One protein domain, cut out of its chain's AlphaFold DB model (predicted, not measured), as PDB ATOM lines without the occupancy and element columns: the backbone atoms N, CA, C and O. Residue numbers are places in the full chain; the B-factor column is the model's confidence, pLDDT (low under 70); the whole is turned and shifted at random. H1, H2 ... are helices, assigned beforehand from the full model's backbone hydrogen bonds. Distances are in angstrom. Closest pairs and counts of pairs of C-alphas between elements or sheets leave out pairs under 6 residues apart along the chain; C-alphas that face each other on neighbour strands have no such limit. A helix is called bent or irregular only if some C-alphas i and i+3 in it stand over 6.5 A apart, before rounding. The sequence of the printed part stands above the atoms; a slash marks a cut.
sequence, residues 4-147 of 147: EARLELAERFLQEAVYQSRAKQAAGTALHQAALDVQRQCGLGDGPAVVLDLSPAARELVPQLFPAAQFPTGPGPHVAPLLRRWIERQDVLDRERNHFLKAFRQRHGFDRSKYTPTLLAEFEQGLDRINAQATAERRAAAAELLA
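AT A GLANCE: This is residues 4 to 147 of the 147 residues of an uncharacterized protein of Planctomycetaceae bacterium (UniProt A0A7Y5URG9). Two long helices, H3 and H4, run side by side in opposite ways as a hairpin, and a third long helix, H1, crosses both near one end of the pair, with short H2 folded back on H1's first half. The far part of H1 reaches beyond the pair, and residues 34 to 41 of the link after it stick out. The printed part has 144 residues with four named helices, H1 to H4 in chain order, and no named strand: all helix. It is loose, with a radius of gyration of the C-alphas of 18.3 A, and flat, spanning 58 by 42 by 20 A.

HOW THE PARTS SIT: H1, residues 4 to 33, is the hub. With residues 7 to 14 it touches H4, residues 117 to 145, closest at the C-alphas of Ala 10 and Ala 142, 5.1 A, only just about perpendicular at 72 degrees. With residues 14 to 21 it touches H3, residues 79 to 108, closest at the C-alphas of Val 18 and Ile 87, 5.4 A; the tilt of 69 degrees is only just steep. H3 and H4 form a helical hairpin at a shallow tilt of 4 degrees, opposite ways, closest at the C-alphas of Arg 97 and Ile 130, 6.4 A. H1 and H2, residues 56 to 65, form another at 26 degrees, closest at the C-alphas of Phe 13 and Ala 58, 5.5 A. H2 is apart from H3 and H4. Every O i to N i+4 pair is within hydrogen-bond range in H1, H3 and H4, and 4 of 6 in H2.

IN THESE COORDINATES: H1 begins at C-alpha 4 (48.496, -22.215, -39.297) and is 42.5 A long; H3 is 42.9 A. H4 is 41.2 A, ending at C-alpha 145 (51.765, -34.502, -43.871). H2, 14.9 A, is only just irregular: C-alphas 60 and 63 are 6.7 A apart.

THE WHOLE: The farthest C-alphas, those of Pro 72 and Thr 116, are 58.2 A apart. The printed part has no cut. The links H1 to H2 and H2 to H3 are long. Residues 26 to 49 have pLDDT under 70.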
ATOM      1  N   GLU A   4      49.916 -22.057 -38.968       94.19
ATOM      2  CA  GLU A   4      48.496 -22.215 -39.297       94.19
ATOM      3  C   GLU A   4      48.280 -22.101 -40.807       94.19
ATOM      4  O   GLU A   4      47.694 -22.992 -41.414       94.19
ATOM      5  N   ALA A   5      48.868 -21.090 -41.447       93.88
ATOM      6  CA  ALA A   5      48.809 -20.923 -42.895       93.88
ATOM      7  C   ALA A   5      49.419 -22.126 -43.638       93.88
ATOM      8  O   ALA A   5      48.927 -22.532 -44.692       93.88
ATOM      9  N   ARG A   6      50.473 -22.744 -43.082       93.88
ATOM     10  CA  ARG A   6      51.057 -23.972 -43.643       93.88
ATOM     11  C   ARG A   6      50.127 -25.180 -43.474       93.88
ATOM     12  O   ARG A   6      50.053 -26.008 -44.380       93.88
ATOM     13  N   LEU A   7      49.420 -25.271 -42.348       96.19
ATOM     14  CA  LEU A   7      48.435 -26.319 -42.082       96.19
ATOM     15  C   LEU A   7      47.223 -26.205 -43.015       96.19
ATOM     16  O   LEU A   7      46.844 -27.194 -43.635       96.19
ATOM     17  N   GLU A   8      46.679 -25.002 -43.195       96.44
ATOM     18  CA  GLU A   8      45.583 -24.738 -44.138       96.44
ATOM     19  C   GLU A   8      45.972 -25.102 -45.579       96.44
ATOM     20  O   GLU A   8      45.191 -25.691 -46.331       96.44
ATOM     21  N   LEU A   9      47.210 -24.793 -45.972       96.38
ATOM     22  CA  LEU A   9      47.752 -25.170 -47.274       96.38
ATOM     23  C   LEU A   9      47.819 -26.700 -47.443       96.38
ATOM     24  O   LEU A   9      47.488 -27.220 -48.512       96.38
ATOM     25  N   ALA A  10      48.206 -27.422 -46.388       96.75
ATOM     26  CA  ALA A  10      48.231 -28.881 -46.374       96.75
ATOM     27  C   ALA A  10      46.811 -29.467 -46.448       96.75
ATOM     28  O   ALA A  10      46.571 -30.386 -47.230       96.75
ATOM     29  N   GLU A  11      45.840 -28.892 -45.731       97.88
ATOM     30  CA  GLU A  11      44.431 -29.283 -45.849       97.88
ATOM     31  C   GLU A  11      43.898 -29.095 -47.276       97.88
ATOM     32  O   GLU A  11      43.222 -29.983 -47.802       97.88
ATOM     33  N   ARG A  12      44.233 -27.974 -47.929       97.19
ATOM     34  CA  ARG A  12      43.870 -27.723 -49.334       97.19
ATOM     35  C   ARG A  12      44.493 -28.750 -50.276       97.19
ATOM     36  O   ARG A  12      43.817 -29.250 -51.170       97.19
ATOM     37  N   PHE A  13      45.755 -29.113 -50.061       96.50
ATOM     38  CA  PHE A  13      46.418 -30.149 -50.855       96.50
ATOM     39  C   PHE A  13      45.737 -31.518 -50.707       96.50
ATOM     40  O   PHE A  13      45.492 -32.203 -51.703       96.50
ATOM     41  N   LEU A  14      45.349 -31.885 -49.484       96.88
ATOM     42  CA  LEU A  14      44.584 -33.102 -49.208       96.88
ATOM     43  C   LEU A  14      43.185 -33.087 -49.852       96.88
ATOM     44  O   LEU A  14      42.714 -34.122 -50.329       96.88
ATOM     45  N   GLN A  15      42.518 -31.929 -49.895       96.50
ATOM     46  CA  GLN A  15      41.237 -31.763 -50.594       96.50
ATOM     47  C   GLN A  15      41.382 -31.953 -52.107       96.50
ATOM     48  O   GLN A  15      40.580 -32.665 -52.712       96.50
ATOM     49  N   GLU A  16      42.419 -31.374 -52.713       95.62
ATOM     50  CA  GLU A  16      42.690 -31.524 -54.145       95.62
ATOM     51  C   GLU A  16      42.992 -32.976 -54.538       95.62
ATOM     52  O   GLU A  16      42.526 -33.447 -55.578       95.62
ATOM     53  N   ALA A  17      43.708 -33.719 -53.689       92.94
ATOM     54  CA  ALA A  17      43.957 -35.143 -53.908       92.94
ATOM     55  C   ALA A  17      42.648 -35.954 -53.947       92.94
ATOM     56  O   ALA A  17      42.439 -36.772 -54.845       92.94
ATOM     57  N   VAL A  18      41.720 -35.676 -53.024       93.19
ATOM     58  CA  VAL A  18      40.380 -36.286 -53.023       93.19
ATOM     59  C   VAL A  18      39.597 -35.885 -54.274       93.19
ATOM     60  O   VAL A  18      39.001 -36.748 -54.923       93.19
ATOM     61  N   TYR A  19      39.595 -34.597 -54.626       91.44
ATOM     62  CA  TYR A  19      38.893 -34.084 -55.804       91.44
ATOM     63  C   TYR A  19      39.362 -34.781 -57.086       91.44
ATOM     64  O   TYR A  19      38.545 -35.310 -57.842       91.44
ATOM     65  N   GLN A  20      40.677 -34.863 -57.290       90.25
ATOM     66  CA  GLN A  20      41.265 -35.512 -58.457       90.25
ATOM     67  C   GLN A  20      40.966 -37.012 -58.499       90.25
ATOM     68  O   GLN A  20      40.588 -37.543 -59.549       90.25
ATOM     69  N   SER A  21      41.078 -37.691 -57.353       86.88
ATOM     70  CA  SER A  21      40.741 -39.110 -57.239       86.88
ATOM     71  C   SER A  21      39.288 -39.373 -57.641       86.88
ATOM     72  O   SER A  21      39.013 -40.322 -58.374       86.88
ATOM     73  N   ARG A  22      38.359 -38.491 -57.250       83.88
ATOM     74  CA  ARG A  22      36.940 -38.580 -57.632       83.88
ATOM     75  C   ARG A  22      36.678 -38.255 -59.088       83.88
ATOM     76  O   ARG A  22      35.882 -38.943 -59.716       83.88
ATOM     77  N   ALA A  23      37.323 -37.228 -59.635       83.56
ATOM     78  CA  ALA A  23      37.150 -36.864 -61.039       83.56
ATOM     79  C   ALA A  23      37.502 -38.048 -61.958       83.56
ATOM     80  O   ALA A  23      36.792 -38.340 -62.921       83.56
ATOM     81  N   LYS A  24      38.558 -38.790 -61.607       79.19
ATOM     82  CA  LYS A  24      38.972 -40.003 -62.319       79.19
ATOM     83  C   LYS A  24      38.031 -41.185 -62.090       79.19
ATOM     84  O   LYS A  24      37.742 -41.896 -63.049       79.19
ATOM     85  N   GLN A  25      37.510 -41.359 -60.873       73.94
ATOM     86  CA  GLN A  25      36.446 -42.333 -60.605       73.94
ATOM     87  C   GLN A  25      35.217 -42.048 -61.458       73.94
ATOM     88  O   GLN A  25      34.798 -42.921 -62.198       73.94
ATOM     89  N   ALA A  26      34.676 -40.829 -61.426       68.62
ATOM     90  CA  ALA A  26      33.487 -40.459 -62.188       68.62
ATOM     91  C   ALA A  26      33.670 -40.691 -63.697       68.62
ATOM     92  O   ALA A  26      32.767 -41.219 -64.343       68.62
ATOM     93  N   ALA A  27      34.849 -40.373 -64.243       67.50
ATOM     94  CA  ALA A  27      35.183 -40.678 -65.633       67.50
ATOM     95  C   ALA A  27      35.198 -42.194 -65.919       67.50
ATOM     96  O   ALA A  27      34.678 -42.627 -66.945       67.50
ATOM     97  N   GLY A  28      35.746 -43.009 -65.010       62.28
ATOM     98  CA  GLY A  28      35.744 -44.472 -65.126       62.28
ATOM     99  C   GLY A  28      34.352 -45.096 -64.957       62.28
ATOM    100  O   GLY A  28      33.961 -45.957 -65.743       62.28
ATOM    101  N   THR A  29      33.568 -44.630 -63.984       57.66
ATOM    102  CA  THR A  29      32.212 -45.117 -63.699       57.66
ATOM    103  C   THR A  29      31.228 -44.719 -64.795       57.66
ATOM    104  O   THR A  29      30.371 -45.524 -65.128       57.66
ATOM    105  N   ALA A  30      31.356 -43.534 -65.404       58.22
ATOM    106  CA  ALA A  30      30.533 -43.139 -66.553       58.22
ATOM    107  C   ALA A  30      30.746 -44.070 -67.762       58.22
ATOM    108  O   ALA A  30      29.791 -44.421 -68.450       58.22
ATOM    109  N   LEU A  31      31.986 -44.528 -67.978       58.44
ATOM    110  CA  LEU A  31      32.303 -45.531 -68.999       58.44
ATOM    111  C   LEU A  31      31.758 -46.925 -68.634       58.44
ATOM    112  O   LEU A  31      31.363 -47.672 -69.523       58.44
ATOM    113  N   HIS A  32      31.707 -47.272 -67.341       52.41
ATOM    114  CA  HIS A  32      31.236 -48.582 -66.868       52.41
ATOM    115  C   HIS A  32      29.701 -48.679 -66.722       52.41
ATOM    116  O   HIS A  32      29.123 -49.722 -67.008       52.41
ATOM    117  N   GLN A  33      29.013 -47.593 -66.349       51.66
ATOM    118  CA  GLN A  33      27.543 -47.513 -66.279       51.66
ATOM    119  C   GLN A  33      26.883 -47.560 -67.659       51.66
ATOM    120  O   GLN A  33      25.756 -48.027 -67.776       51.66
ATOM    121  N   ALA A  34      27.593 -47.151 -68.714       53.53
ATOM    122  CA  ALA A  34      27.166 -47.415 -70.086       53.53
ATOM    123  C   ALA A  34      27.165 -48.921 -70.432       53.53
ATOM    124  O   ALA A  34      26.598 -49.304 -71.452       53.53
ATOM    125  N   ALA A  35      27.793 -49.770 -69.606       48.16
ATOM    126  CA  ALA A  35      27.992 -51.188 -69.881       48.16
ATOM    127  C   ALA A  35      27.184 -52.143 -68.981       48.16
ATOM    128  O   ALA A  35      26.916 -53.256 -69.428       48.16
ATOM    129  N   LEU A  36      26.787 -51.769 -67.754       45.75
ATOM    130  CA  LEU A  36      26.079 -52.685 -66.843       45.75
ATOM    131  C   LEU A  36      25.041 -51.997 -65.943       45.75
ATOM    132  O   LEU A  36      25.309 -51.008 -65.263       45.75
ATOM    133  N   ASP A  37      23.864 -52.619 -65.904       51.44
ATOM    134  CA  ASP A  37      22.658 -52.217 -65.185       51.44
ATOM    135  C   ASP A  37      22.564 -53.011 -63.864       51.44
ATOM    136  O   ASP A  37      21.944 -54.070 -63.828       51.44
ATOM    137  N   VAL A  38      23.253 -52.597 -62.782       47.69
ATOM    138  CA  VAL A  38      23.135 -53.284 -61.469       47.69
ATOM    139  C   VAL A  38      23.211 -52.343 -60.257       47.69
ATOM    140  O   VAL A  38      24.136 -51.559 -60.054       47.69
ATOM    141  N   GLN A  39      22.206 -52.511 -59.394       48.00
ATOM    142  CA  GLN A  39      21.954 -51.871 -58.105       48.00
ATOM    143  C   GLN A  39      23.067 -52.069 -57.057       48.00
ATOM    144  O   GLN A  39      23.144 -53.133 -56.451       48.00
ATOM    145  N   ARG A  40      23.806 -51.003 -56.706       46.38
ATOM    146  CA  ARG A  40      24.385 -50.767 -55.355       46.38
ATOM    147  C   ARG A  40      24.516 -49.263 -55.061       46.38
ATOM    148  O   ARG A  40      25.594 -48.730 -54.818       46.38
ATOM    149  N   GLN A  41      23.412 -48.518 -55.120       52.88
ATOM    150  CA  GLN A  41      23.465 -47.051 -55.046       52.88
ATOM    151  C   GLN A  41      23.474 -46.510 -53.605       52.88
ATOM    152  O   GLN A  41      22.440 -46.218 -52.998       52.88
ATOM    153  N   CYS A  42      24.690 -46.300 -53.094       57.59
ATOM    154  CA  CYS A  42      25.000 -45.267 -52.095       57.59
ATOM    155  C   CYS A  42      25.197 -43.867 -52.731       57.59
ATOM    156  O   CYS A  42      25.532 -42.910 -52.036       57.59
ATOM    157  N   GLY A  43      25.016 -43.749 -54.054       59.84
ATOM    158  CA  GLY A  43      25.237 -42.523 -54.832       59.84
ATOM    159  C   GLY A  43      26.700 -42.238 -55.203       59.84
ATOM    160  O   GLY A  43      26.931 -41.318 -55.975       59.84
ATOM    161  N   LEU A  44      27.670 -43.018 -54.697       58.53
ATOM    162  CA  LEU A  44      29.119 -42.799 -54.897       58.53
ATOM    163  C   LEU A  44      29.842 -43.902 -55.701       58.53
ATOM    164  O   LEU A  44      31.049 -43.817 -55.888       58.53
ATOM    165  N   GLY A  45      29.143 -44.933 -56.188       64.44
ATOM    166  CA  GLY A  45      29.759 -46.044 -56.939       64.44
ATOM    167  C   GLY A  45      30.505 -47.078 -56.073       64.44
ATOM    168  O   GLY A  45      30.315 -47.133 -54.850       64.44
ATOM    169  N   ASP A  46      31.334 -47.907 -56.724       61.25
ATOM    170  CA  ASP A  46      31.869 -49.184 -56.202       61.25
ATOM    171  C   ASP A  46      32.977 -49.080 -55.137       61.25
ATOM    172  O   ASP A  46      33.332 -50.090 -54.532       61.25
ATOM    173  N   GLY A  47      33.509 -47.889 -54.853       60.28
ATOM    174  CA  GLY A  47      34.590 -47.711 -53.874       60.28
ATOM    175  C   GLY A  47      35.608 -46.653 -54.302       60.28
ATOM    176  O   GLY A  47      35.517 -46.137 -55.420       60.28
ATOM    177  N   PRO A  48      36.598 -46.329 -53.451       61.16
ATOM    178  CA  PRO A  48      37.624 -45.369 -53.810       61.16
ATOM    179  C   PRO A  48      38.598 -45.980 -54.834       61.16
ATOM    180  O   PRO A  48      39.452 -46.790 -54.488       61.16
ATOM    181  N   ALA A  49      38.539 -45.561 -56.101       66.31
ATOM    182  CA  ALA A  49      39.691 -45.672 -57.001       66.31
ATOM    183  C   ALA A  49      40.708 -44.589 -56.622       66.31
ATOM    184  O   ALA A  49      40.532 -43.417 -56.968       66.31
ATOM    185  N   VAL A  50      41.717 -44.970 -55.841       78.00
ATOM    186  CA  VAL A  50      42.777 -44.067 -55.382       78.00
ATOM    187  C   VAL A  50      43.658 -43.683 -56.566       78.00
ATOM    188  O   VAL A  50      44.393 -44.519 -57.096       78.00
ATOM    189  N   VAL A  51      43.613 -42.408 -56.951       79.31
ATOM    190  CA  VAL A  51      44.533 -41.824 -57.931       79.31
ATOM    191  C   VAL A  51      45.439 -40.842 -57.211       79.31
ATOM    192  O   VAL A  51      44.963 -39.911 -56.570       79.31
ATOM    193  N   LEU A  52      46.747 -41.071 -57.317       84.25
ATOM    194  CA  LEU A  52      47.770 -40.243 -56.672       84.25
ATOM    195  C   LEU A  52      48.340 -39.167 -57.604       84.25
ATOM    196  O   LEU A  52      49.199 -38.390 -57.190       84.25
ATOM    197  N   ASP A  53      47.862 -39.098 -58.851       84.69
ATOM    198  CA  ASP A  53      48.171 -37.983 -59.739       84.69
ATOM    199  C   ASP A  53      47.670 -36.684 -59.114       84.69
ATOM    200  O   ASP A  53      46.516 -36.583 -58.703       84.69
ATOM    201  N   LEU A  54      48.519 -35.662 -59.096       84.62
ATOM    202  CA  LEU A  54      48.136 -34.347 -58.598       84.62
ATOM    203  C   LEU A  54      47.307 -33.591 -59.643       84.62
ATOM    204  O   LEU A  54      47.693 -33.539 -60.823       84.62
ATOM    205  N   SER A  55      46.216 -32.957 -59.196       87.81
ATOM    206  CA  SER A  55      45.495 -31.943 -59.979       87.81
ATOM    207  C   SER A  55      46.423 -30.761 -60.315       87.81
ATOM    208  O   SER A  55      47.440 -30.570 -59.640       87.81
ATOM    209  N   PRO A  56      46.110 -29.944 -61.339       90.88
ATOM    210  CA  PRO A  56      46.859 -28.714 -61.602       90.88
ATOM    211  C   PRO A  56      46.978 -27.822 -60.357       90.88
ATOM    212  O   PRO A  56      48.083 -27.420 -60.011       90.88
ATOM    213  N   ALA A  57      45.879 -27.630 -59.620       90.12
ATOM    214  CA  ALA A  57      45.876 -26.861 -58.379       90.12
ATOM    215  C   ALA A  57      46.757 -27.504 -57.292       90.12
ATOM    216  O   ALA A  57      47.555 -26.812 -56.669       90.12
ATOM    217  N   ALA A  58      46.710 -28.829 -57.103       89.62
ATOM    218  CA  ALA A  58      47.602 -29.509 -56.159       89.62
ATOM    219  C   ALA A  58      49.086 -29.318 -56.505       89.62
ATOM    220  O   ALA A  58      49.905 -29.161 -55.601       89.62
ATOM    221  N   ARG A  59      49.448 -29.298 -57.795       91.00
ATOM    222  CA  ARG A  59      50.839 -29.073 -58.234       91.00
ATOM    223  C   ARG A  59      51.343 -27.680 -57.864       91.00
ATOM    224  O   ARG A  59      52.514 -27.546 -57.526       91.00
ATOM    225  N   GLU A  60      50.474 -26.673 -57.870       92.94
ATOM    226  CA  GLU A  60      50.811 -25.308 -57.440       92.94
ATOM    227  C   GLU A  60      51.057 -25.206 -55.923       92.94
ATOM    228  O   GLU A  60      51.792 -24.327 -55.464       92.94
ATOM    229  N   LEU A  61      50.486 -26.124 -55.133       92.69
ATOM    230  CA  LEU A  61      50.677 -26.185 -53.680       92.69
ATOM    231  C   LEU A  61      51.985 -26.889 -53.283       92.69
ATOM    232  O   LEU A  61      52.561 -26.563 -52.246       92.69
ATOM    233  N   VAL A  62      52.492 -27.814 -54.106       90.75
ATOM    234  CA  VAL A  62      53.726 -28.575 -53.826       90.75
ATOM    235  C   VAL A  62      54.934 -27.688 -53.497       90.75
ATOM    236  O   VAL A  62      55.521 -27.914 -52.441       90.75
ATOM    237  N   PRO A  63      55.324 -26.678 -54.303       91.50
ATOM    238  CA  PRO A  63      56.502 -25.864 -53.986       91.50
ATOM    239  C   PRO A  63      56.328 -25.017 -52.717       91.50
ATOM    240  O   PRO A  63      57.317 -24.609 -52.112       91.50
ATOM    241  N   GLN A  64      55.084 -24.760 -52.307       92.19
ATOM    242  CA  GLN A  64      54.767 -24.029 -51.081       92.19
ATOM    243  C   GLN A  64      54.822 -24.944 -49.842       92.19
ATOM    244  O   GLN A  64      55.275 -24.514 -48.781       92.19
ATOM    245  N   LEU A  65      54.401 -26.209 -49.971       90.81
ATOM    246  CA  LEU A  65      54.424 -27.213 -48.895       90.81
ATOM    247  C   LEU A  65      55.799 -27.859 -48.698       90.81
ATOM    248  O   LEU A  65      56.229 -28.069 -47.557       90.81
ATOM    249  N   PHE A  66      56.486 -28.123 -49.809       90.25
ATOM    250  CA  PHE A  66      57.772 -28.810 -49.891       90.25
ATOM    251  C   PHE A  66      58.783 -27.954 -50.673       90.25
ATOM    252  O   PHE A  66      59.121 -28.274 -51.818       90.25
ATOM    253  N   PRO A  67      59.271 -26.838 -50.097       88.56
ATOM    254  CA  PRO A  67      60.234 -25.981 -50.777       88.56
ATOM    255  C   PRO A  67      61.518 -26.750 -51.093       88.56
ATOM    256  O   PRO A  67      62.071 -27.406 -50.212       88.56
ATOM    257  N   ALA A  68      62.048 -26.612 -52.311       86.12
ATOM    258  CA  ALA A  68      63.232 -27.352 -52.762       86.12
ATOM    259  C   ALA A  68      64.468 -27.167 -51.857       86.12
ATOM    260  O   ALA A  68      65.282 -28.073 -51.729       86.12
ATOM    261  N   ALA A  69      64.591 -26.018 -51.181       83.44
ATOM    262  CA  ALA A  69      65.665 -25.765 -50.216       83.44
ATOM    263  C   ALA A  69      65.617 -26.691 -48.984       83.44
ATOM    264  O   ALA A  69      66.651 -26.972 -48.390       83.44
ATOM    265  N   GLN A  70      64.423 -27.149 -48.598       82.25
ATOM    266  CA  GLN A  70      64.197 -28.070 -47.475       82.25
ATOM    267  C   GLN A  70      63.986 -29.512 -47.960       82.25
ATOM    268  O   GLN A  70      64.328 -30.458 -47.258       82.25
ATOM    269  N   PHE A  71      63.460 -29.674 -49.176       82.94
ATOM    270  CA  PHE A  71      63.099 -30.949 -49.793       82.94
ATOM    271  C   PHE A  71      63.694 -31.043 -51.209       82.94
ATOM    272  O   PHE A  71      62.965 -30.962 -52.201       82.94
ATOM    273  N   PRO A  72      65.026 -31.189 -51.345       79.62
ATOM    274  CA  PRO A  72      65.710 -31.113 -52.641       79.62
ATOM    275  C   PRO A  72      65.326 -32.244 -53.602       79.62
ATOM    276  O   PRO A  72      65.430 -32.091 -54.815       79.62
ATOM    277  N   THR A  73      64.846 -33.367 -53.070       83.12
ATOM    278  CA  THR A  73      64.361 -34.521 -53.842       83.12
ATOM    279  C   THR A  73      62.837 -34.534 -54.003       83.12
ATOM    280  O   THR A  73      62.282 -35.530 -54.458       83.12
ATOM    281  N   GLY A  74      62.152 -33.448 -53.627       81.19
ATOM    282  CA  GLY A  74      60.693 -33.373 -53.595       81.19
ATOM    283  C   GLY A  74      60.075 -33.969 -52.320       81.19
ATOM    284  O   GLY A  74      60.782 -34.181 -51.331       81.19
ATOM    285  N   PRO A  75      58.750 -34.212 -52.321       84.88
ATOM    286  CA  PRO A  75      58.031 -34.718 -51.155       84.88
ATOM    287  C   PRO A  75      58.604 -36.054 -50.660       84.88
ATOM    288  O   PRO A  75      59.014 -36.901 -51.454       84.88
ATOM    289  N   GLY A  76      58.627 -36.251 -49.339       85.19
ATOM    290  CA  GLY A  76      59.173 -37.462 -48.727       85.19
ATOM    291  C   GLY A  76      58.382 -38.737 -49.073       85.19
ATOM    292  O   GLY A  76      57.221 -38.670 -49.487       85.19
ATOM    293  N   PRO A  77      58.959 -39.932 -48.843       87.94
ATOM    294  CA  PRO A  77      58.323 -41.209 -49.185       87.94
ATOM    295  C   PRO A  77      57.022 -41.486 -48.410       87.94
ATOM    296  O   PRO A  77      56.232 -42.329 -48.826       87.94
ATOM    297  N   HIS A  78      56.773 -40.775 -47.306       87.69
ATOM    298  CA  HIS A  78      55.552 -40.888 -46.504       87.69
ATOM    299  C   HIS A  78      54.320 -40.250 -47.174       87.69
ATOM    300  O   HIS A  78      53.191 -40.619 -46.851       87.69
ATOM    301  N   VAL A  79      54.513 -39.331 -48.131       91.88
ATOM    302  CA  VAL A  79      53.421 -38.533 -48.710       91.88
ATOM    303  C   VAL A  79      52.438 -39.394 -49.502       91.88
ATOM    304  O   VAL A  79      51.232 -39.290 -49.303       91.88
ATOM    305  N   ALA A  80      52.923 -40.286 -50.368       91.31
ATOM    306  CA  ALA A  80      52.044 -41.129 -51.184       91.31
ATOM    307  C   ALA A  80      51.191 -42.116 -50.346       91.31
ATOM    308  O   ALA A  80      49.978 -42.185 -50.573       91.31
ATOM    309  N   PRO A  81      51.752 -42.846 -49.358       94.19
ATOM    310  CA  PRO A  81      50.961 -43.648 -48.421       94.19
ATOM    311  C   PRO A  81      49.932 -42.839 -47.620       94.19
ATOM    312  O   PRO A  81      48.809 -43.307 -47.427       94.19
ATOM    313  N   LEU A  82      50.289 -41.628 -47.180       95.88
ATOM    314  CA  LEU A  82      49.378 -40.740 -46.454       95.88
ATOM    315  C   LEU A  82      48.211 -40.298 -47.341       95.88
ATOM    316  O   LEU A  82      47.058 -40.423 -46.934       95.88
ATOM    317  N   LEU A  83      48.488 -39.867 -48.575       94.75
ATOM    318  CA  LEU A  83      47.454 -39.478 -49.537       94.75
ATOM    319  C   LEU A  83      46.475 -40.617 -49.821       94.75
ATOM    320  O   LEU A  83      45.266 -40.397 -49.810       94.75
ATOM    321  N   ARG A  84      46.980 -41.840 -50.019       94.50
ATOM    322  CA  ARG A  84      46.136 -43.030 -50.203       94.50
ATOM    323  C   ARG A  84      45.192 -43.236 -49.019       94.50
ATOM    324  O   ARG A  84      43.981 -43.289 -49.219       94.50
ATOM    325  N   ARG A  85      45.744 -43.298 -47.802       95.94
ATOM    326  CA  ARG A  85      44.962 -43.471 -46.568       95.94
ATOM    327  C   ARG A  85      43.915 -42.377 -46.399       95.94
ATOM    328  O   ARG A  85      42.783 -42.666 -46.023       95.94
ATOM    329  N   TRP A  86      44.289 -41.129 -46.673       96.44
ATOM    330  CA  TRP A  86      43.377 -39.999 -46.569       96.44
ATOM    331  C   TRP A  86      42.225 -40.097 -47.576       96.44
ATOM    332  O   TRP A  86      41.069 -39.939 -47.194       96.44
ATOM    333  N   ILE A  87      42.512 -40.419 -48.842       94.38
ATOM    334  CA  ILE A  87      41.486 -40.594 -49.881       94.38
ATOM    335  C   ILE A  87      40.503 -41.707 -49.495       94.38
ATOM    336  O   ILE A  87      39.289 -41.518 -49.595       94.38
ATOM    337  N   GLU A  88      41.015 -42.849 -49.033       92.88
ATOM    338  CA  GLU A  88      40.198 -43.977 -48.574       92.88
ATOM    339  C   GLU A  88      39.334 -43.585 -47.369       92.88
ATOM    340  O   GLU A  88      38.135 -43.868 -47.341       92.88
ATOM    341  N   ARG A  89      39.907 -42.872 -46.394       95.62
ATOM    342  CA  ARG A  89      39.163 -42.430 -45.212       95.62
ATOM    343  C   ARG A  89      38.078 -41.411 -45.553       95.62
ATOM    344  O   ARG A  89      36.963 -41.512 -45.039       95.62
ATOM    345  N   GLN A  90      38.377 -40.468 -46.440       94.88
ATOM    346  CA  GLN A  90      37.406 -39.485 -46.903       94.88
ATOM    347  C   GLN A  90      36.234 -40.157 -47.636       94.88
ATOM    348  O   GLN A  90      35.094 -39.750 -47.433       94.88
ATOM    349  N   ASP A  91      36.469 -41.208 -48.433       91.56
ATOM    350  CA  ASP A  91      35.382 -41.989 -49.046       91.56
ATOM    351  C   ASP A  91      34.452 -42.615 -47.992       91.56
ATOM    352  O   ASP A  91      33.230 -42.522 -48.128       91.56
ATOM    353  N   VAL A  92      34.998 -43.162 -46.900       92.62
ATOM    354  CA  VAL A  92      34.189 -43.692 -45.787       92.62
ATOM    355  C   VAL A  92      33.319 -42.599 -45.158       92.62
ATOM    356  O   VAL A  92      32.112 -42.794 -45.011       92.62
ATOM    357  N   LEU A  93      33.891 -41.430 -44.853       94.44
ATOM    358  CA  LEU A  93      33.160 -40.299 -44.262       94.44
ATOM    359  C   LEU A  93      32.041 -39.780 -45.181       94.44
ATOM    360  O   LEU A  93      30.942 -39.447 -44.733       94.44
ATOM    361  N   ASP A  94      32.281 -39.743 -46.492       92.50
ATOM    362  CA  ASP A  94      31.257 -39.366 -47.464       92.50
ATOM    363  C   ASP A  94      30.131 -40.398 -47.569       92.50
ATOM    364  O   ASP A  94      28.958 -40.019 -47.688       92.50
ATOM    365  N   ARG A  95      30.453 -41.695 -47.486       91.00
ATOM    366  CA  ARG A  95      29.441 -42.757 -47.414       91.00
ATOM    367  C   ARG A  95      28.620 -42.640 -46.142       91.00
ATOM    368  O   ARG A  95      27.398 -42.719 -46.227       91.00
ATOM    369  N   GLU A  96      29.248 -42.394 -44.996       93.56
ATOM    370  CA  GLU A  96      28.551 -42.139 -43.731       93.56
ATOM    371  C   GLU A  96      27.585 -40.950 -43.860       93.56
ATOM    372  O   GLU A  96      26.400 -41.089 -43.540       93.56
ATOM    373  N   ARG A  97      28.034 -39.823 -44.439       95.12
ATOM    374  CA  ARG A  97      27.166 -38.661 -44.711       95.12
ATOM    375  C   ARG A  97      25.985 -39.029 -45.604       95.12
ATOM    376  O   ARG A  97      24.845 -38.663 -45.316       95.12
ATOM    377  N   ASN A  98      26.228 -39.759 -46.690       93.62
ATOM    378  CA  ASN A  98      25.173 -40.156 -47.618       93.62
ATOM    379  C   ASN A  98      24.194 -41.161 -46.995       93.62
ATOM    380  O   ASN A  98      22.989 -41.067 -47.240       93.62
ATOM    381  N   HIS A  99      24.679 -42.093 -46.173       94.06
ATOM    382  CA  HIS A  99      23.841 -43.029 -45.428       94.06
ATOM    383  C   HIS A  99      22.971 -42.307 -44.404       94.06
ATOM    384  O   HIS A  99      21.769 -42.577 -44.359       94.06
ATOM    385  N   PHE A 100      23.530 -41.343 -43.667       96.31
ATOM    386  CA  PHE A 100      22.759 -40.470 -42.785       96.31
ATOM    387  C   PHE A 100      21.655 -39.738 -43.559       96.31
ATOM    388  O   PHE A 100      20.477 -39.869 -43.223       96.31
ATOM    389  N   LEU A 101      22.011 -39.045 -44.647       95.19
ATOM    390  CA  LEU A 101      21.053 -38.308 -45.477       95.19
ATOM    391  C   LEU A 101      19.937 -39.212 -46.008       95.19
ATOM    392  O   LEU A 101      18.765 -38.836 -45.981       95.19
ATOM    393  N   LYS A 102      20.289 -40.406 -46.497       93.31
ATOM    394  CA  LYS A 102      19.327 -41.379 -47.022       93.31
ATOM    395  C   LYS A 102      18.384 -41.871 -45.926       93.31
ATOM    396  O   LYS A 102      17.175 -41.815 -46.126       93.31
ATOM    397  N   ALA A 103      18.918 -42.308 -44.787       95.12
ATOM    398  CA  ALA A 103      18.119 -42.814 -43.675       95.12
ATOM    399  C   ALA A 103      17.182 -41.734 -43.115       95.12
ATOM    400  O   ALA A 103      15.994 -41.988 -42.916       95.12
ATOM    401  N   PHE A 104      17.689 -40.508 -42.943       96.75
ATOM    402  CA  PHE A 104      16.898 -39.384 -42.452       96.75
ATOM    403  C   PHE A 104      15.731 -39.071 -43.398       96.75
ATOM    404  O   PHE A 104      14.576 -39.009 -42.976       96.75
ATOM    405  N   ARG A 105      16.004 -38.961 -44.704       95.44
ATOM    406  CA  ARG A 105      14.976 -38.681 -45.720       95.44
ATOM    407  C   ARG A 105      13.960 -39.810 -45.868       95.44
ATOM    408  O   ARG A 105      12.785 -39.535 -46.081       95.44
ATOM    409  N   GLN A 106      14.386 -41.065 -45.735       95.06
ATOM    410  CA  GLN A 106      13.474 -42.214 -45.753       95.06
ATOM    411  C   GLN A 106      12.505 -42.200 -44.566       95.06
ATOM    412  O   GLN A 106      11.359 -42.610 -44.718       95.06
ATOM    413  N   ARG A 107      12.948 -41.709 -43.404       96.31
ATOM    414  CA  ARG A 107      12.130 -41.654 -42.189       96.31
ATOM    415  C   ARG A 107      11.225 -40.423 -42.114       96.31
ATOM    416  O   ARG A 107      10.109 -40.530 -41.616       96.31
ATOM    417  N   HIS A 108      11.696 -39.269 -42.586       95.94
ATOM    418  CA  HIS A 108      11.041 -37.969 -42.362       95.94
ATOM    419  C   HIS A 108      10.550 -37.281 -43.645       95.94
ATOM    420  O   HIS A 108       9.935 -36.220 -43.582       95.94
ATOM    421  N   GLY A 109      10.799 -37.880 -44.811       94.88
ATOM    422  CA  GLY A 109      10.498 -37.299 -46.115       94.88
ATOM    423  C   GLY A 109      11.665 -36.495 -46.698       94.88
ATOM    424  O   GLY A 109      12.579 -36.046 -46.002       94.88
ATOM    425  N   PHE A 110      11.638 -36.325 -48.020       93.88
ATOM    426  CA  PHE A 110      12.702 -35.661 -48.785       93.88
ATOM    427  C   PHE A 110      12.585 -34.132 -48.803       93.88
ATOM    428  O   PHE A 110      13.566 -33.443 -49.074       93.88
ATOM    429  N   ASP A 111      11.394 -33.607 -48.534       94.56
ATOM    430  CA  ASP A 111      11.093 -32.183 -48.615       94.56
ATOM    431  C   ASP A 111      11.476 -31.473 -47.311       94.56
ATOM    432  O   ASP A 111      10.714 -31.460 -46.343       94.56
ATOM    433  N   ARG A 112      12.671 -30.868 -47.296       92.88
ATOM    434  CA  ARG A 112      13.200 -30.131 -46.135       92.88
ATOM    435  C   ARG A 112      12.297 -28.967 -45.712       92.88
ATOM    436  O   ARG A 112      12.303 -28.617 -44.539       92.88
ATOM    437  N   SER A 113      11.501 -28.388 -46.620       94.81
ATOM    438  CA  SER A 113      10.582 -27.289 -46.270       94.81
ATOM    439  C   SER A 113       9.445 -27.732 -45.342       94.81
ATOM    440  O   SER A 113       8.836 -26.905 -44.669       94.81
ATOM    441  N   LYS A 114       9.190 -29.046 -45.270       95.12
ATOM    442  CA  LYS A 114       8.189 -29.657 -44.386       95.12
ATOM    443  C   LYS A 114       8.755 -30.071 -43.032       95.12
ATOM    444  O   LYS A 114       8.015 -30.612 -42.212       95.12
ATOM    445  N   TYR A 115      10.049 -29.867 -42.791       97.44
ATOM    446  CA  TYR A 115      10.643 -30.220 -41.509       97.44
ATOM    447  C   TYR A 115      10.145 -29.256 -40.438       97.44
ATOM    448  O   TYR A 115      10.201 -28.037 -40.590       97.44
ATOM    449  N   THR A 116       9.665 -29.817 -39.333       97.62
ATOM    450  CA  THR A 116       9.421 -29.034 -38.123       97.62
ATOM    451  C   THR A 116      10.754 -28.489 -37.594       97.62
ATOM    452  O   THR A 116      11.805 -29.058 -37.904       97.62
ATOM    453  N   PRO A 117      10.754 -27.441 -36.752       98.00
ATOM    454  CA  PRO A 117      11.988 -26.927 -36.154       98.00
ATOM    455  C   PRO A 117      12.817 -28.008 -35.443       98.00
ATOM    456  O   PRO A 117      14.036 -28.033 -35.567       98.00
ATOM    457  N   THR A 118      12.157 -28.954 -34.768       97.38
ATOM    458  CA  THR A 118      12.817 -30.098 -34.121       97.38
ATOM    459  C   THR A 118      13.496 -31.020 -35.134       97.38
ATOM    460  O   THR A 118      14.662 -31.355 -34.962       97.38
ATOM    461  N   LEU A 119      12.805 -31.393 -36.220       97.19
ATOM    462  CA  LEU A 119      13.388 -32.244 -37.264       97.19
ATOM    463  C   LEU A 119      14.529 -31.546 -38.004       97.19
ATOM    464  O   LEU A 119      15.511 -32.188 -38.368       97.19
ATOM    465  N   LEU A 120      14.414 -30.235 -38.222       97.38
ATOM    466  CA  LEU A 120      15.481 -29.447 -38.823       97.38
ATOM    467  C   LEU A 120      16.731 -29.450 -37.934       97.38
ATOM    468  O   LEU A 120      17.819 -29.714 -38.438       97.38
ATOM    469  N   ALA A 121      16.566 -29.259 -36.623       97.69
ATOM    470  CA  ALA A 121      17.672 -29.318 -35.670       97.69
ATOM    471  C   ALA A 121      18.326 -30.711 -35.614       97.69
ATOM    472  O   ALA A 121      19.550 -30.811 -35.596       97.69
ATOM    473  N   GLU A 122      17.538 -31.793 -35.632       97.12
ATOM    474  CA  GLU A 122      18.067 -33.165 -35.694       97.12
ATOM    475  C   GLU A 122      18.847 -33.427 -36.993       97.12
ATOM    476  O   GLU A 122      19.920 -34.038 -36.972       97.12
ATOM    477  N   PHE A 123      18.324 -32.946 -38.126       97.06
ATOM    478  CA  PHE A 123      18.980 -33.047 -39.428       97.06
ATOM    479  C   PHE A 123      20.332 -32.320 -39.439       97.06
ATOM    480  O   PHE A 123      21.338 -32.887 -39.872       97.06
ATOM    481  N   GLU A 124      20.351 -31.080 -38.952       97.31
ATOM    482  CA  GLU A 124      21.541 -30.225 -38.915       97.31
ATOM    483  C   GLU A 124      22.593 -30.781 -37.958       97.31
ATOM    484  O   GLU A 124      23.721 -31.008 -38.383       97.31
ATOM    485  N   GLN A 125      22.216 -31.159 -36.731       97.50
ATOM    486  CA  GLN A 125      23.149 -31.783 -35.784       97.50
ATOM    487  C   GLN A 125      23.775 -33.074 -36.322       97.50
ATOM    488  O   GLN A 125      24.950 -33.351 -36.070       97.50
ATOM    489  N   GLY A 126      23.001 -33.887 -37.047       96.25
ATOM    490  CA  GLY A 126      23.520 -35.103 -37.662       96.25
ATOM    491  C   GLY A 126      24.573 -34.816 -38.735       96.25
ATOM    492  O   GLY A 126      25.618 -35.471 -38.751       96.25
ATOM    493  N   LEU A 127      24.345 -33.808 -39.584       96.19
ATOM    494  CA  LEU A 127      25.334 -33.366 -40.571       96.19
ATOM    495  C   LEU A 127      26.553 -32.717 -39.922       96.19
ATOM    496  O   LEU A 127      27.679 -33.035 -40.303       96.19
ATOM    497  N   ASP A 128      26.337 -31.852 -38.936       97.62
ATOM    498  CA  ASP A 128      27.403 -31.138 -38.241       97.62
ATOM    499  C   ASP A 128      28.361 -32.106 -37.558       97.62
ATOM    500  O   ASP A 128      29.573 -31.933 -37.659       97.62
ATOM    501  N   ARG A 129      27.852 -33.188 -36.954       97.69
ATOM    502  CA  ARG A 129      28.697 -34.235 -36.365       97.69
ATOM    503  C   ARG A 129      29.637 -34.863 -37.397       97.69
ATOM    504  O   ARG A 129      30.833 -34.979 -37.140       97.69
ATOM    505  N   ILE A 130      29.105 -35.256 -38.555       95.69
ATOM    506  CA  ILE A 130      29.888 -35.915 -39.612       95.69
ATOM    507  C   ILE A 130      30.888 -34.927 -40.230       95.69
ATOM    508  O   ILE A 130      32.051 -35.263 -40.449       95.69
ATOM    509  N   ASN A 131      30.470 -33.681 -40.461       95.44
ATOM    510  CA  ASN A 131      31.331 -32.636 -41.016       95.44
ATOM    511  C   ASN A 131      32.446 -32.221 -40.042       95.44
ATOM    512  O   ASN A 131      33.580 -31.987 -40.469       95.44
ATOM    513  N   ALA A 132      32.149 -32.153 -38.742       97.62
ATOM    514  CA  ALA A 132      33.137 -31.884 -37.702       97.62
ATOM    515  C   ALA A 132      34.182 -33.001 -37.641       97.62
ATOM    516  O   ALA A 132      35.378 -32.714 -37.600       97.62
ATOM    517  N   GLN A 133      33.748 -34.263 -37.726       97.75
ATOM    518  CA  GLN A 133      34.655 -35.403 -37.813       97.75
ATOM    519  C   GLN A 133      35.548 -35.323 -39.059       97.75
ATOM    520  O   GLN A 133      36.767 -35.415 -38.941       97.75
ATOM    521  N   ALA A 134      34.970 -35.074 -40.238       96.12
ATOM    522  CA  ALA A 134      35.746 -34.945 -41.470       96.12
ATOM    523  C   ALA A 134      36.761 -33.791 -41.414       96.12
ATOM    524  O   ALA A 134      37.885 -33.928 -41.894       96.12
ATOM    525  N   THR A 135      36.389 -32.668 -40.795       97.12
ATOM    526  CA  THR A 135      37.290 -31.524 -40.590       97.12
ATOM    527  C   THR A 135      38.429 -31.882 -39.636       97.12
ATOM    528  O   THR A 135      39.590 -31.632 -39.954       97.12
ATOM    529  N   ALA A 136      38.125 -32.509 -38.498       98.00
ATOM    530  CA  ALA A 136      39.133 -32.912 -37.520       98.00
ATOM    531  C   ALA A 136      40.130 -33.925 -38.105       98.00
ATOM    532  O   ALA A 136      41.339 -33.768 -37.944       98.00
ATOM    533  N   GLU A 137      39.638 -34.931 -38.829       98.38
ATOM    534  CA  GLU A 137      40.487 -35.953 -39.444       98.38
ATOM    535  C   GLU A 137      41.336 -35.396 -40.592       98.38
ATOM    536  O   GLU A 137      42.512 -35.746 -40.699       98.38
ATOM    537  N   ARG A 138      40.796 -34.468 -41.399       98.12
ATOM    538  CA  ARG A 138      41.590 -33.768 -42.419       98.12
ATOM    539  C   ARG A 138      42.714 -32.960 -41.786       98.12
ATOM    540  O   ARG A 138      43.846 -33.023 -42.255       98.12
ATOM    541  N   ARG A 139      42.411 -32.222 -40.716       97.94
ATOM    542  CA  ARG A 139      43.402 -31.415 -39.998       97.94
ATOM    543  C   ARG A 139      44.491 -32.293 -39.375       97.94
ATOM    544  O   ARG A 139      45.663 -31.932 -39.434       97.94
ATOM    545  N   ALA A 140      44.133 -33.466 -38.850       98.12
ATOM    546  CA  ALA A 140      45.100 -34.448 -38.356       98.12
ATOM    547  C   ALA A 140      45.996 -35.001 -39.480       98.12
ATOM    548  O   ALA A 140      47.215 -35.033 -39.327       98.12
ATOM    549  N   ALA A 141      45.420 -35.366 -40.630       97.88
ATOM    550  CA  ALA A 141      46.186 -35.808 -41.796       97.88
ATOM    551  C   ALA A 141      47.096 -34.698 -42.352       97.88
ATOM    552  O   ALA A 141      48.206 -34.975 -42.798       97.88
ATOM    553  N   ALA A 142      46.655 -33.438 -42.301       97.62
ATOM    554  CA  ALA A 142      47.455 -32.284 -42.703       97.62
ATOM    555  C   ALA A 142      48.642 -32.064 -41.756       97.62
ATOM    556  O   ALA A 142      49.744 -31.780 -42.216       97.62
ATOM    557  N   ALA A 143      48.446 -32.248 -40.448       96.81
ATOM    558  CA  ALA A 143      49.538 -32.207 -39.480       96.81
ATOM    559  C   ALA A 143      50.539 -33.357 -39.699       96.81
ATOM    560  O   ALA A 143      51.742 -33.118 -39.677       96.81
ATOM    561  N   GLU A 144      50.056 -34.574 -39.972       96.06
ATOM    562  CA  GLU A 144      50.902 -35.731 -40.309       96.06
ATOM    563  C   GLU A 144      51.697 -35.502 -41.606       96.06
ATOM    564  O   GLU A 144      52.860 -35.879 -41.686       96.06
ATOM    565  N   LEU A 145      51.103 -34.838 -42.605       94.50
ATOM    566  CA  LEU A 145      51.765 -34.502 -43.871       94.50
ATOM    567  C   LEU A 145      52.935 -33.522 -43.695       94.50
ATOM    568  O   LEU A 145      53.840 -33.484 -44.527       94.50
ATOM    569  N   LEU A 146      52.880 -32.690 -42.656       91.81
ATOM    570  CA  LEU A 146      53.876 -31.656 -42.377       91.81
ATOM    571  C   LEU A 146      54.978 -32.108 -41.407       91.81
ATOM    572  O   LEU A 146      55.911 -31.328 -41.191       91.81
ATOM    573  N   ALA A 147      54.853 -33.302 -40.820       86.69
ATOM    574  CA  ALA A 147      55.796 -33.884 -39.865       86.69
ATOM    575  C   ALA A 147      57.017 -34.509 -40.559       86.69
ATOM    576  O   ALA A 147      58.131 -34.342 -40.012       86.69
TER     577      ALA A 147